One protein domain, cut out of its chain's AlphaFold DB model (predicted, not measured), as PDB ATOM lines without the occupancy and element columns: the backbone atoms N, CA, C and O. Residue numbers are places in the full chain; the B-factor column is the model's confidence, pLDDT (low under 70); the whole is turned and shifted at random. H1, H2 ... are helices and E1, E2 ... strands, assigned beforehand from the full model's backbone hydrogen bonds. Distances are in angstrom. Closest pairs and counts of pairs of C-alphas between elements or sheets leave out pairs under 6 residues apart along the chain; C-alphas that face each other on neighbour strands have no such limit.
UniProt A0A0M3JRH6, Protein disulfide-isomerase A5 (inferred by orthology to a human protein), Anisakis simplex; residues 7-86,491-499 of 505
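Overview. This is residues 7 to 86 and 491 to 499 of the 505 residues of the protein "Protein disulfide-isomerase A5 (inferred by orthology to a human protein)" of Anisakis simplex (UniProt A0A0M3JRH6). A strongly twisted sheet of four strands has its longest helix, H1, lying along E1 and E4 over one face, in two layers. H3 packs on H1 and only grazes the sheet, while H2 sits near the last residue of E1. The 89 printed residues have three named helices and four named strands, in the order H1 E1 H2 E2 E3 H3 E4; the mixed sheet runs E1 E4 E2 E3, and the class is mixed, helices and strands. The whole is compact, with a radius of gyration of the C-alphas of 12.5 A and spans of 33 by 28 by 22 A.

Along the chain. H1, residues 7 to 21, is 21.8 A long and begins at C-alpha 7 (131.531, 121.704, 254.388). E1 is residues 27 to 32, 16.5 A, and H2 residues 37 to 45. E2, residues 53 to 59, is 19.9 A long, and E3 is residues 62 to 66. H3 is residues 73 to 81. E4, residues 493 to 498, is 16.0 A long and ends at C-alpha 498 (125.359, 129.901, 251.096).

Arrangement. E1 and E4 are parallel, with N 496 and O 29 at 2.9 A. E4 and E2 are antiparallel, with N 58 and O 493 at 2.8 A. E2 and E3 form a hairpin, with N 57 and O 65 at 2.9 A. H1 is on the sheet at a height of 9.8 A, over E1 and E4. H1 and H3 touch at a steep tilt of 53 degrees, the same way; their closest C-alphas, of Ala 18 and Ser 73, are 4.5 A apart. H2 only grazes the sheet with residues 39 to 43, and is apart from H1 and H3. Every O i to N i+4 pair is within hydrogen-bond range in H2 and H3, and 10 of 11 in H1.

Size, cuts and confidence. The C-alphas farthest apart, of Lys 37 and Asp 86, are 37.4 A apart. Residues 87 to 490 are not printed, and C-alphas 86 and 491 are 21.7 A apart across this cut. Of the links printed whole, none is long. Mean pLDDT of the printed part is 79.0; residues 491 to 499 are under 70.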
ATOM      1  N   SER A   7     132.824 122.033 253.787       71.06
ATOM      2  CA  SER A   7     131.531 121.704 254.388       71.06
ATOM      3  C   SER A   7     130.360 121.976 253.435       71.06
ATOM      4  O   SER A   7     129.491 121.123 253.268       71.06
ATOM      5  N   VAL A   8     130.366 123.108 252.733       78.38
ATOM      6  CA  VAL A   8     129.295 123.514 251.811       78.38
ATOM      7  C   VAL A   8     129.345 122.702 250.529       78.38
ATOM      8  O   VAL A   8     128.309 122.263 250.038       78.38
ATOM      9  N   LYS A   9     130.549 122.416 250.026       80.44
ATOM     10  CA  LYS A   9     130.731 121.540 248.865       80.44
ATOM     11  C   LYS A   9     130.176 120.133 249.109       80.44
ATOM     12  O   LYS A   9     129.539 119.557 248.232       80.44
ATOM     13  N   SER A  10     130.381 119.593 250.310       83.75
ATOM     14  CA  SER A  10     129.815 118.298 250.713       83.75
ATOM     15  C   SER A  10     128.281 118.315 250.714       83.75
ATOM     16  O   SER A  10     127.631 117.403 250.191       83.75
ATOM     17  N   VAL A  11     127.691 119.390 251.243       84.44
ATOM     18  CA  VAL A  11     126.236 119.577 251.251       84.44
ATOM     19  C   VAL A  11     125.698 119.707 249.832       84.44
ATOM     20  O   VAL A  11     124.715 119.049 249.515       84.44
ATOM     21  N   LEU A  12     126.366 120.465 248.962       82.00
ATOM     22  CA  LEU A  12     125.992 120.613 247.554       82.00
ATOM     23  C   LEU A  12     125.960 119.280 246.810       82.00
ATOM     24  O   LEU A  12     124.983 118.998 246.122       82.00
ATOM     25  N   ASN A  13     126.978 118.436 246.993       84.25
ATOM     26  CA  ASN A  13     126.996 117.099 246.399       84.25
ATOM     27  C   ASN A  13     125.809 116.261 246.895       84.25
ATOM     28  O   ASN A  13     125.078 115.676 246.104       84.25
ATOM     29  N   THR A  14     125.558 116.278 248.207       87.44
ATOM     30  CA  THR A  14     124.428 115.563 248.819       87.44
ATOM     31  C   THR A  14     123.080 116.062 248.292       87.44
ATOM     32  O   THR A  14     122.152 115.277 248.090       87.44
ATOM     33  N   PHE A  15     122.971 117.373 248.076       83.94
ATOM     34  CA  PHE A  15     121.784 118.042 247.560       83.94
ATOM     35  C   PHE A  15     121.545 117.694 246.087       83.94
ATOM     36  O   PHE A  15     120.413 117.401 245.715       83.94
ATOM     37  N   SER A  16     122.610 117.642 245.281       82.19
ATOM     38  CA  SER A  16     122.571 117.184 243.888       82.19
ATOM     39  C   SER A  16     122.106 115.729 243.795       82.19
ATOM     40  O   SER A  16     121.146 115.434 243.090       82.19
ATOM     41  N   ASP A  17     122.697 114.835 244.592       85.19
ATOM     42  CA  ASP A  17     122.315 113.418 244.628       85.19
ATOM     43  C   ASP A  17     120.856 113.209 245.066       85.19
ATOM     44  O   ASP A  17     120.208 112.222 244.706       85.19
ATOM     45  N   ALA A  18     120.339 114.080 245.939       84.88
ATOM     46  CA  ALA A  18     118.938 114.064 246.351       84.88
ATOM     47  C   ALA A  18     118.014 114.598 245.250       84.88
ATOM     48  O   ALA A  18     116.948 114.020 245.036       84.88
ATOM     49  N   ALA A  19     118.424 115.660 244.552       81.88
ATOM     50  CA  ALA A  19     117.669 116.258 243.459       81.88
ATOM     51  C   ALA A  19     117.389 115.236 242.350       81.88
ATOM     52  O   ALA A  19     116.235 115.089 241.948       81.88
ATOM     53  N   ASP A  20     118.396 114.448 241.959       81.25
ATOM     54  CA  ASP A  20     118.244 113.385 240.957       81.25
ATOM     55  C   ASP A  20     117.157 112.372 241.357       81.25
ATOM     56  O   ASP A  20     116.301 111.993 240.551       81.25
ATOM     57  N   LYS A  21     117.133 111.982 242.638       80.12
ATOM     58  CA  LYS A  21     116.147 111.041 243.203       80.12
ATOM     59  C   LYS A  21     114.761 111.649 243.401       80.12
ATOM     60  O   LYS A  21     113.794 110.905 243.535       80.12
ATOM     61  N   CYS A  22     114.666 112.974 243.437       78.94
ATOM     62  CA  CYS A  22     113.425 113.711 243.649       78.94
ATOM     63  C   CYS A  22     112.826 114.268 242.350       78.94
ATOM     64  O   CYS A  22     111.918 115.102 242.403       78.94
ATOM     65  N   THR A  23     113.304 113.812 241.191       76.88
ATOM     66  CA  THR A  23     112.751 114.192 239.888       76.88
ATOM     67  C   THR A  23     111.245 113.913 239.846       76.88
ATOM     68  O   THR A  23     110.807 112.783 240.044       76.88
ATOM     69  N   GLY A  24     110.445 114.955 239.607       71.50
ATOM     70  CA  GLY A  24     108.977 114.877 239.595       71.50
ATOM     71  C   GLY A  24     108.297 115.019 240.965       71.50
ATOM     72  O   GLY A  24     107.074 115.101 241.010       71.50
ATOM     73  N   ILE A  25     109.057 115.094 242.063       73.81
ATOM     74  CA  ILE A  25     108.542 115.286 243.435       73.81
ATOM     75  C   ILE A  25     108.677 116.753 243.873       73.81
ATOM     76  O   ILE A  25     107.788 117.312 244.518       73.81
ATOM     77  N   GLY A  26     109.783 117.404 243.514       75.44
ATOM     78  CA  GLY A  26     110.010 118.809 243.838       75.44
ATOM     79  C   GLY A  26     111.250 119.381 243.167       75.44
ATOM     80  O   GLY A  26     111.993 118.682 242.481       75.44
ATOM     81  N   THR A  27     111.462 120.672 243.379       78.50
ATOM     82  CA  THR A  27     112.550 121.442 242.783       78.50
ATOM     83  C   THR A  27     113.637 121.701 243.811       78.50
ATOM     84  O   THR A  27     113.382 122.069 244.954       78.50
ATOM     85  N   PHE A  28     114.880 121.543 243.392       82.12
ATOM     86  CA  PHE A  28     116.041 121.869 244.202       82.12
ATOM     87  C   PHE A  28     116.664 123.125 243.617       82.12
ATOM     88  O   PHE A  28     116.880 123.208 242.410       82.12
ATOM     89  N   ALA A  29     116.918 124.116 244.461       80.88
ATOM     90  CA  ALA A  29     117.500 125.374 244.031       80.88
ATOM     91  C   ALA A  29     118.667 125.755 244.939       80.88
ATOM     92  O   ALA A  29     118.669 125.496 246.139       80.88
ATOM     93  N   MET A  30     119.682 126.378 244.363       81.88
ATOM     94  CA  MET A  30     120.805 126.930 245.107       81.88
ATOM     95  C   MET A  30     120.813 128.436 244.893       81.88
ATOM     96  O   MET A  30     120.693 128.899 243.760       81.88
ATOM     97  N   VAL A  31     120.959 129.197 245.974       82.12
ATOM     98  CA  VAL A  31     121.057 130.656 245.908       82.12
ATOM     99  C   VAL A  31     122.285 131.093 246.692       82.12
ATOM    100  O   VAL A  31     122.346 130.976 247.913       82.12
ATOM    101  N   ASP A  32     123.277 131.622 245.988       82.50
ATOM    102  CA  ASP A  32     124.430 132.248 246.622       82.50
ATOM    103  C   ASP A  32     124.069 133.689 247.006       82.50
ATOM    104  O   ASP A  32     124.009 134.585 246.162       82.50
ATOM    105  N   CYS A  33     123.851 133.931 248.301       82.00
ATOM    106  CA  CYS A  33     123.487 135.253 248.814       82.00
ATOM    107  C   CYS A  33     124.605 136.296 248.662       82.00
ATOM    108  O   CYS A  33     124.394 137.469 248.970       82.00
ATOM    109  N   SER A  34     125.798 135.896 248.217       80.25
ATOM    110  CA  SER A  34     126.956 136.765 248.031       80.25
ATOM    111  C   SER A  34     127.293 137.054 246.563       80.25
ATOM    112  O   SER A  34     127.964 138.063 246.312       80.25
ATOM    113  N   ALA A  35     126.778 136.256 245.618       76.50
ATOM    114  CA  ALA A  35     127.167 136.278 244.207       76.50
ATOM    115  C   ALA A  35     126.914 137.621 243.504       76.50
ATOM    116  O   ALA A  35     127.830 138.206 242.923       76.50
ATOM    117  N   ASP A  36     125.685 138.139 243.565       82.06
ATOM    118  CA  ASP A  36     125.273 139.336 242.827       82.06
ATOM    119  C   ASP A  36     124.242 140.188 243.601       82.06
ATOM    120  O   ASP A  36     123.780 139.832 244.689       82.06
ATOM    121  N   LYS A  37     123.915 141.377 243.071       84.69
ATOM    122  CA  LYS A  37     122.988 142.324 243.719       84.69
ATOM    123  C   LYS A  37     121.554 141.788 243.814       84.69
ATOM    124  O   LYS A  37     120.876 142.113 244.787       84.69
ATOM    125  N   GLU A  38     121.096 141.010 242.842       82.00
ATOM    126  CA  GLU A  38     119.749 140.435 242.830       82.00
ATOM    127  C   GLU A  38     119.643 139.292 243.842       82.00
ATOM    128  O   GLU A  38     118.729 139.292 244.666       82.00
ATOM    129  N   SER A  39     120.641 138.411 243.899       77.25
ATOM    130  CA  SER A  39     120.731 137.347 244.907       77.25
ATOM    131  C   SER A  39     120.772 137.913 246.337       77.25
ATOM    132  O   SER A  39     120.055 137.443 247.225       77.25
ATOM    133  N   LYS A  40     121.499 139.019 246.561       81.88
ATOM    134  CA  LYS A  40     121.500 139.757 247.844       81.88
ATOM    135  C   LYS A  40     120.128 140.328 248.204       81.88
ATOM    136  O   LYS A  40     119.691 140.211 249.352       81.88
ATOM    137  N   LYS A  41     119.433 140.955 247.245       86.19
ATOM    138  CA  LYS A  41     118.067 141.472 247.449       86.19
ATOM    139  C   LYS A  41     117.098 140.342 247.778       86.19
ATOM    140  O   LYS A  41     116.270 140.508 248.674       86.19
ATOM    141  N   LEU A  42     117.217 139.206 247.091       81.62
ATOM    142  CA  LEU A  42     116.384 138.032 247.311       81.62
ATOM    143  C   LEU A  42     116.571 137.468 248.725       81.62
ATOM    144  O   LEU A  42     115.588 137.333 249.451       81.62
ATOM    145  N   CYS A  43     117.811 137.231 249.162       84.81
ATOM    146  CA  CYS A  43     118.076 136.738 250.517       84.81
ATOM    147  C   CYS A  43     117.590 137.715 251.598       84.81
ATOM    148  O   CYS A  43     116.975 137.296 252.579       84.81
ATOM    149  N   LYS A  44     117.754 139.030 251.382       87.81
ATOM    150  CA  LYS A  44     117.218 140.062 252.285       87.81
ATOM    151  C   LYS A  44     115.685 140.046 252.337       87.81
ATOM    152  O   LYS A  44     115.113 140.124 253.421       87.81
ATOM    153  N   LYS A  45     115.010 139.909 251.187       87.12
ATOM    154  CA  LYS A  45     113.541 139.808 251.094       87.12
ATOM    155  C   LYS A  45     113.016 138.570 251.822       87.12
ATOM    156  O   LYS A  45     112.003 138.649 252.509       87.12
ATOM    157  N   LEU A  46     113.720 137.449 251.697       83.75
ATOM    158  CA  LEU A  46     113.379 136.184 252.345       83.75
ATOM    159  C   LEU A  46     113.844 136.099 253.814       83.75
ATOM    160  O   LEU A  46     113.627 135.070 254.458       83.75
ATOM    161  N   LYS A  47     114.463 137.165 254.349       88.50
ATOM    162  CA  LYS A  47     115.014 137.233 255.712       88.50
ATOM    163  C   LYS A  47     115.942 136.045 256.003       88.50
ATOM    164  O   LYS A  47     115.704 135.249 256.915       88.50
ATOM    165  N   ILE A  48     116.943 135.874 255.144       84.12
ATOM    166  CA  ILE A  48     117.915 134.778 255.205       84.12
ATOM    167  C   ILE A  48     119.297 135.358 255.447       84.12
ATOM    168  O   ILE A  48     119.780 136.166 254.656       84.12
ATOM    169  N   GLU A  49     119.937 134.883 256.507       81.56
ATOM    170  CA  GLU A  49     121.323 135.182 256.849       81.56
ATOM    171  C   GLU A  49     122.060 133.841 256.996       81.56
ATOM    172  O   GLU A  49     122.028 133.239 258.068       81.56
ATOM    173  N   PRO A  50     122.647 133.301 255.907       78.00
ATOM    174  CA  PRO A  50     123.246 131.970 255.933       78.00
ATOM    175  C   PRO A  50     124.535 131.960 256.758       78.00
ATOM    176  O   PRO A  50     125.396 132.821 256.561       78.00
ATOM    177  N   ASN A  51     124.713 130.952 257.616       78.56
ATOM    178  CA  ASN A  51     125.953 130.752 258.369       78.56
ATOM    179  C   ASN A  51     126.238 129.256 258.646       78.56
ATOM    180  O   ASN A  51     125.672 128.712 259.593       78.56
ATOM    181  N   PRO A  52     127.105 128.568 257.872       81.62
ATOM    182  CA  PRO A  52     127.611 128.931 256.541       81.62
ATOM    183  C   PRO A  52     126.563 128.714 255.436       81.62
ATOM    184  O   PRO A  52     126.685 129.275 254.346       81.62
ATOM    185  N   TYR A  53     125.520 127.924 255.704       85.44
ATOM    186  CA  TYR A  53     124.385 127.733 254.807       85.44
ATOM    187  C   TYR A  53     123.068 127.561 255.571       85.44
ATOM    188  O   TYR A  53     123.065 127.312 256.773       85.44
ATOM    189  N   THR A  54     121.948 127.670 254.861       86.38
ATOM    190  CA  THR A  54     120.607 127.368 255.379       86.38
ATOM    191  C   THR A  54     119.842 126.543 254.350       86.38
ATOM    192  O   THR A  54     119.916 126.829 253.152       86.38
ATOM    193  N   LEU A  55     119.092 125.544 254.819       87.94
ATOM    194  CA  LEU A  55     118.186 124.739 254.005       87.94
ATOM    195  C   LEU A  55     116.739 125.031 254.378       87.94
ATOM    196  O   LEU A  55     116.320 124.786 255.507       87.94
ATOM    197  N   ARG A  56     115.954 125.538 253.429       87.69
ATOM    198  CA  ARG A  56     114.543 125.875 253.663       87.69
ATOM    199  C   ARG A  56     113.645 125.204 252.652       87.69
ATOM    200  O   ARG A  56     113.950 125.222 251.465       87.69
ATOM    201  N   HIS A  57     112.520 124.688 253.129       87.69
ATOM    202  CA  HIS A  57     111.460 124.142 252.302       87.69
ATOM    203  C   HIS A  57     110.363 125.175 252.071       87.69
ATOM    204  O   HIS A  57     109.834 125.782 253.009       87.69
ATOM    205  N   TYR A  58     110.000 125.327 250.806       83.25
ATOM    206  CA  TYR A  58     108.905 126.151 250.335       83.25
ATOM    207  C   TYR A  58     107.876 125.267 249.650       83.25
ATOM    208  O   TYR A  58     108.232 124.306 248.974       83.25
ATOM    209  N   HIS A  59     106.603 125.608 249.796       81.19
ATOM    210  CA  HIS A  59     105.519 124.940 249.086       81.19
ATOM    211  C   HIS A  59     104.549 126.000 248.577       81.19
ATOM    212  O   HIS A  59     103.912 126.684 249.384       81.19
ATOM    213  N   ASN A  60     104.474 126.127 247.248       75.56
ATOM    214  CA  ASN A  60     103.738 127.178 246.529       75.56
ATOM    215  C   ASN A  60     104.231 128.587 246.906       75.56
ATOM    216  O   ASN A  60     103.458 129.477 247.241       75.56
ATOM    217  N   GLY A  61     105.557 128.746 246.960       73.25
ATOM    218  CA  GLY A  61     106.256 129.993 247.303       73.25
ATOM    219  C   GLY A  61     106.144 130.516 248.706       73.25
ATOM    220  O   GLY A  61     106.831 131.478 249.051       73.25
ATOM    221  N   GLU A  62     105.377 129.844 249.544       77.88
ATOM    222  CA  GLU A  62     105.362 130.119 250.961       77.88
ATOM    223  C   GLU A  62     106.426 129.289 251.664       77.88
ATOM    224  O   GLU A  62     106.563 128.081 251.438       77.88
ATOM    225  N   TYR A  63     107.178 129.952 252.540       84.75
ATOM    226  CA  TYR A  63     108.081 129.280 253.459       84.75
ATOM    227  C   TYR A  63     107.273 128.355 254.373       84.75
ATOM    228  O   TYR A  63     106.316 128.792 255.010       84.75
ATOM    229  N   ARG A  64     107.666 127.080 254.443       86.75
ATOM    230  CA  ARG A  64     107.019 126.093 255.314       86.75
ATOM    231  C   ARG A  64     107.832 125.849 256.570       86.75
ATOM    232  O   ARG A  64     107.342 126.081 257.669       86.75
ATOM    233  N   LYS A  65     109.058 125.361 256.400       88.50
ATOM    234  CA  LYS A  65     109.955 125.042 257.508       88.50
ATOM    235  C   LYS A  65     111.406 125.024 257.068       88.50
ATOM    236  O   LYS A  65     111.723 124.851 255.888       88.50
ATOM    237  N   GLU A  66     112.275 125.177 258.048       89.12
ATOM    238  CA  GLU A  66     113.691 124.888 257.915       89.12
ATOM    239  C   GLU A  66     113.895 123.370 257.918       89.12
ATOM    240  O   GLU A  66     113.129 122.631 258.545       89.12
ATOM    241  N   TYR A  67     114.877 122.901 257.154       89.38
ATOM    242  CA  TYR A  67     115.225 121.489 257.123       89.38
ATOM    243  C   TYR A  67     115.856 121.088 258.458       89.38
ATOM    244  O   TYR A  67     116.874 121.642 258.864       89.38
ATOM    245  N   ASP A  68     115.246 120.119 259.124       87.94
ATOM    246  CA  ASP A  68     115.532 119.723 260.505       87.94
ATOM    247  C   ASP A  68     115.989 118.261 260.626       87.94
ATOM    248  O   ASP A  68     115.984 117.687 261.713       87.94
ATOM    249  N   ARG A  69     116.363 117.638 259.503       89.56
ATOM    250  CA  ARG A  69     116.758 116.226 259.433       89.56
ATOM    251  C   ARG A  69     118.242 116.068 259.102       89.56
ATOM    252  O   ARG A  69     118.967 117.042 258.901       89.56
ATOM    253  N   GLN A  70     118.723 114.826 259.044       89.19
ATOM    254  CA  GLN A  70     120.124 114.561 258.714       89.19
ATOM    255  C   GLN A  70     120.460 114.983 257.278       89.19
ATOM    256  O   GLN A  70     119.680 114.781 256.353       89.19
ATOM    257  N   LEU A  71     121.654 115.527 257.053       89.00
ATOM    258  CA  LEU A  71     122.116 115.930 255.720       89.00
ATOM    259  C   LEU A  71     122.622 114.729 254.917       89.00
ATOM    260  O   LEU A  71     123.817 114.562 254.695       89.00
ATOM    261  N   THR A  72     121.697 113.873 254.487       91.25
ATOM    262  CA  THR A  72     121.981 112.753 253.585       91.25
ATOM    263  C   THR A  72     120.997 112.754 252.423       91.25
ATOM    264  O   THR A  72     119.837 113.132 252.582       91.25
ATOM    265  N   SER A  73     121.424 112.265 251.255       89.44
ATOM    266  CA  SER A  73     120.555 112.182 250.072       89.44
ATOM    267  C   SER A  73     119.261 111.403 250.369       89.44
ATOM    268  O   SER A  73     118.182 111.785 249.923       89.44
ATOM    269  N   LYS A  74     119.343 110.354 251.202       89.44
ATOM    270  CA  LYS A  74     118.196 109.547 251.650       89.44
ATOM    271  C   LYS A  74     117.229 110.341 252.534       89.44
ATOM    272  O   LYS A  74     116.027 110.302 252.280       89.44
ATOM    273  N   SER A  75     117.738 111.057 253.535       91.31
ATOM    274  CA  SER A  75     116.910 111.859 254.447       91.31
ATOM    275  C   SER A  75     116.229 113.020 253.718       91.31
ATOM    276  O   SER A  75     115.018 113.203 253.844       91.31
ATOM    277  N   ILE A  76     116.961 113.707 252.833       90.19
ATOM    278  CA  ILE A  76     116.413 114.778 251.992       90.19
ATOM    279  C   ILE A  76     115.324 114.227 251.063       90.19
ATOM    280  O   ILE A  76     114.244 114.802 250.976       90.19
ATOM    281  N   THR A  77     115.550 113.070 250.433       88.06
ATOM    282  CA  THR A  77     114.533 112.424 249.584       88.06
ATOM    283  C   THR A  77     113.277 112.069 250.386       88.06
ATOM    284  O   THR A  77     112.160 112.332 249.944       88.06
ATOM    285  N   ARG A  78     113.422 111.512 251.598       88.81
ATOM    286  CA  ARG A  78     112.283 111.232 252.493       88.81
ATOM    287  C   ARG A  78     111.546 112.506 252.892       88.81
ATOM    288  O   ARG A  78     110.322 112.508 252.935       88.81
ATOM    289  N   PHE A  79     112.282 113.574 253.186       90.44
ATOM    290  CA  PHE A  79     111.713 114.877 253.505       90.44
ATOM    291  C   PHE A  79     110.913 115.445 252.337       90.44
ATOM    292  O   PHE A  79     109.820 115.936 252.559       90.44
ATOM    293  N   MET A  80     111.393 115.328 251.100       85.06
ATOM    294  CA  MET A  80     110.644 115.814 249.937       85.06
ATOM    295  C   MET A  80     109.344 115.049 249.690       85.06
ATOM    296  O   MET A  80     108.366 115.647 249.253       85.06
ATOM    297  N   ASN A  81     109.327 113.748 249.977       85.25
ATOM    298  CA  ASN A  81     108.118 112.932 249.849       85.25
ATOM    299  C   ASN A  81     107.088 113.229 250.948       85.25
ATOM    300  O   ASN A  81     105.889 113.184 250.686       85.25
ATOM    301  N   ASP A  82     107.544 113.533 252.167       85.31
ATOM    302  CA  ASP A  82     106.681 113.937 253.281       85.31
ATOM    303  C   ASP A  82     107.353 115.027 254.143       85.31
ATOM    304  O   ASP A  82     107.990 114.725 255.169       85.31
ATOM    305  N   PRO A  83     107.215 116.309 253.742       85.00
ATOM    306  CA  PRO A  83     107.815 117.437 254.461       85.00
ATOM    307  C   PRO A  83     107.152 117.700 255.816       85.00
ATOM    308  O   PRO A  83     107.744 118.340 256.688       85.00
ATOM    309  N   THR A  84     105.911 117.233 255.984       85.12
ATOM    310  CA  THR A  84     105.114 117.373 257.211       85.12
ATOM    311  C   THR A  84     105.316 116.228 258.195       85.12
ATOM    312  O   THR A  84     104.919 116.349 259.352       85.12
ATOM    313  N   GLY A  85     105.928 115.133 257.746       81.25
ATOM    314  CA  GLY A  85     106.174 113.952 258.551       81.25
ATOM    315  C   GLY A  85     107.151 114.202 259.695       81.25
ATOM    316  O   GLY A  85     108.087 115.007 259.587       81.25
ATOM    317  N   ASP A  86     106.945 113.447 260.774       83.94
ATOM    318  CA  ASP A  86     107.870 113.368 261.901       83.94
ATOM    319  C   ASP A  86     109.274 112.961 261.422       83.94
ATOM    320  O   ASP A  86     109.439 112.305 260.386       83.94
ATOM    321  N   LEU A 491     106.328 125.742 243.024       37.59
ATOM    322  CA  LEU A 491     106.941 124.426 243.232       37.59
ATOM    323  C   LEU A 491     107.219 124.181 244.720       37.59
ATOM    324  O   LEU A 491     107.510 125.110 245.478       37.59
ATOM    325  N   THR A 492     107.116 122.919 245.143       35.00
ATOM    326  CA  THR A 492     107.792 122.417 246.345       35.00
ATOM    327  C   THR A 492     109.284 122.587 246.113       35.00
ATOM    328  O   THR A 492     109.875 121.821 245.359       35.00
ATOM    329  N   ALA A 493     109.885 123.634 246.672       40.72
ATOM    330  CA  ALA A 493     111.278 123.963 246.420       40.72
ATOM    331  C   ALA A 493     112.083 123.949 247.719       40.72
ATOM    332  O   ALA A 493     111.719 124.640 248.673       40.72
ATOM    333  N   VAL A 494     113.179 123.185 247.764       40.59
ATOM    334  CA  VAL A 494     114.177 123.319 248.834       40.59
ATOM    335  C   VAL A 494     115.352 124.117 248.298       40.59
ATOM    336  O   VAL A 494     115.925 123.773 247.263       40.59
ATOM    337  N   TYR A 495     115.691 125.192 249.007       49.31
ATOM    338  CA  TYR A 495     116.812 126.054 248.657       49.31
ATOM    339  C   TYR A 495     117.998 125.780 249.572       49.31
ATOM    340  O   TYR A 495     117.831 125.807 250.792       49.31
ATOM    341  N   LEU A 496     119.185 125.587 248.994       37.31
ATOM    342  CA  LEU A 496     120.455 125.711 249.706       37.31
ATOM    343  C   LEU A 496     121.005 127.118 249.499       37.31
ATOM    344  O   LEU A 496     121.331 127.514 248.379       37.31
ATOM    345  N   LEU A 497     121.085 127.877 250.588       45.75
ATOM    346  CA  LEU A 497     121.609 129.238 250.580       45.75
ATOM    347  C   LEU A 497     122.974 129.269 251.240       45.75
ATOM    348  O   LEU A 497     123.079 128.810 252.368       45.75
ATOM    349  N   HIS A 498     123.990 129.813 250.574       32.41
ATOM    350  CA  HIS A 498     125.359 129.901 251.096       32.41
ATOM    351  C   HIS A 498     125.798 131.365 251.265       32.41
ATOM    352  O   HIS A 498     125.392 132.223 250.475       32.41
ATOM    353  N   SER A 499     126.615 131.668 252.285       31.98
ATOM    354  CA  SER A 499     127.287 132.967 252.431       31.98
ATOM    355  C   SER A 499     128.810 132.811 252.440       31.98
ATOM    356  O   SER A 499     129.358 131.956 253.133       31.98
TER     357      SER A 499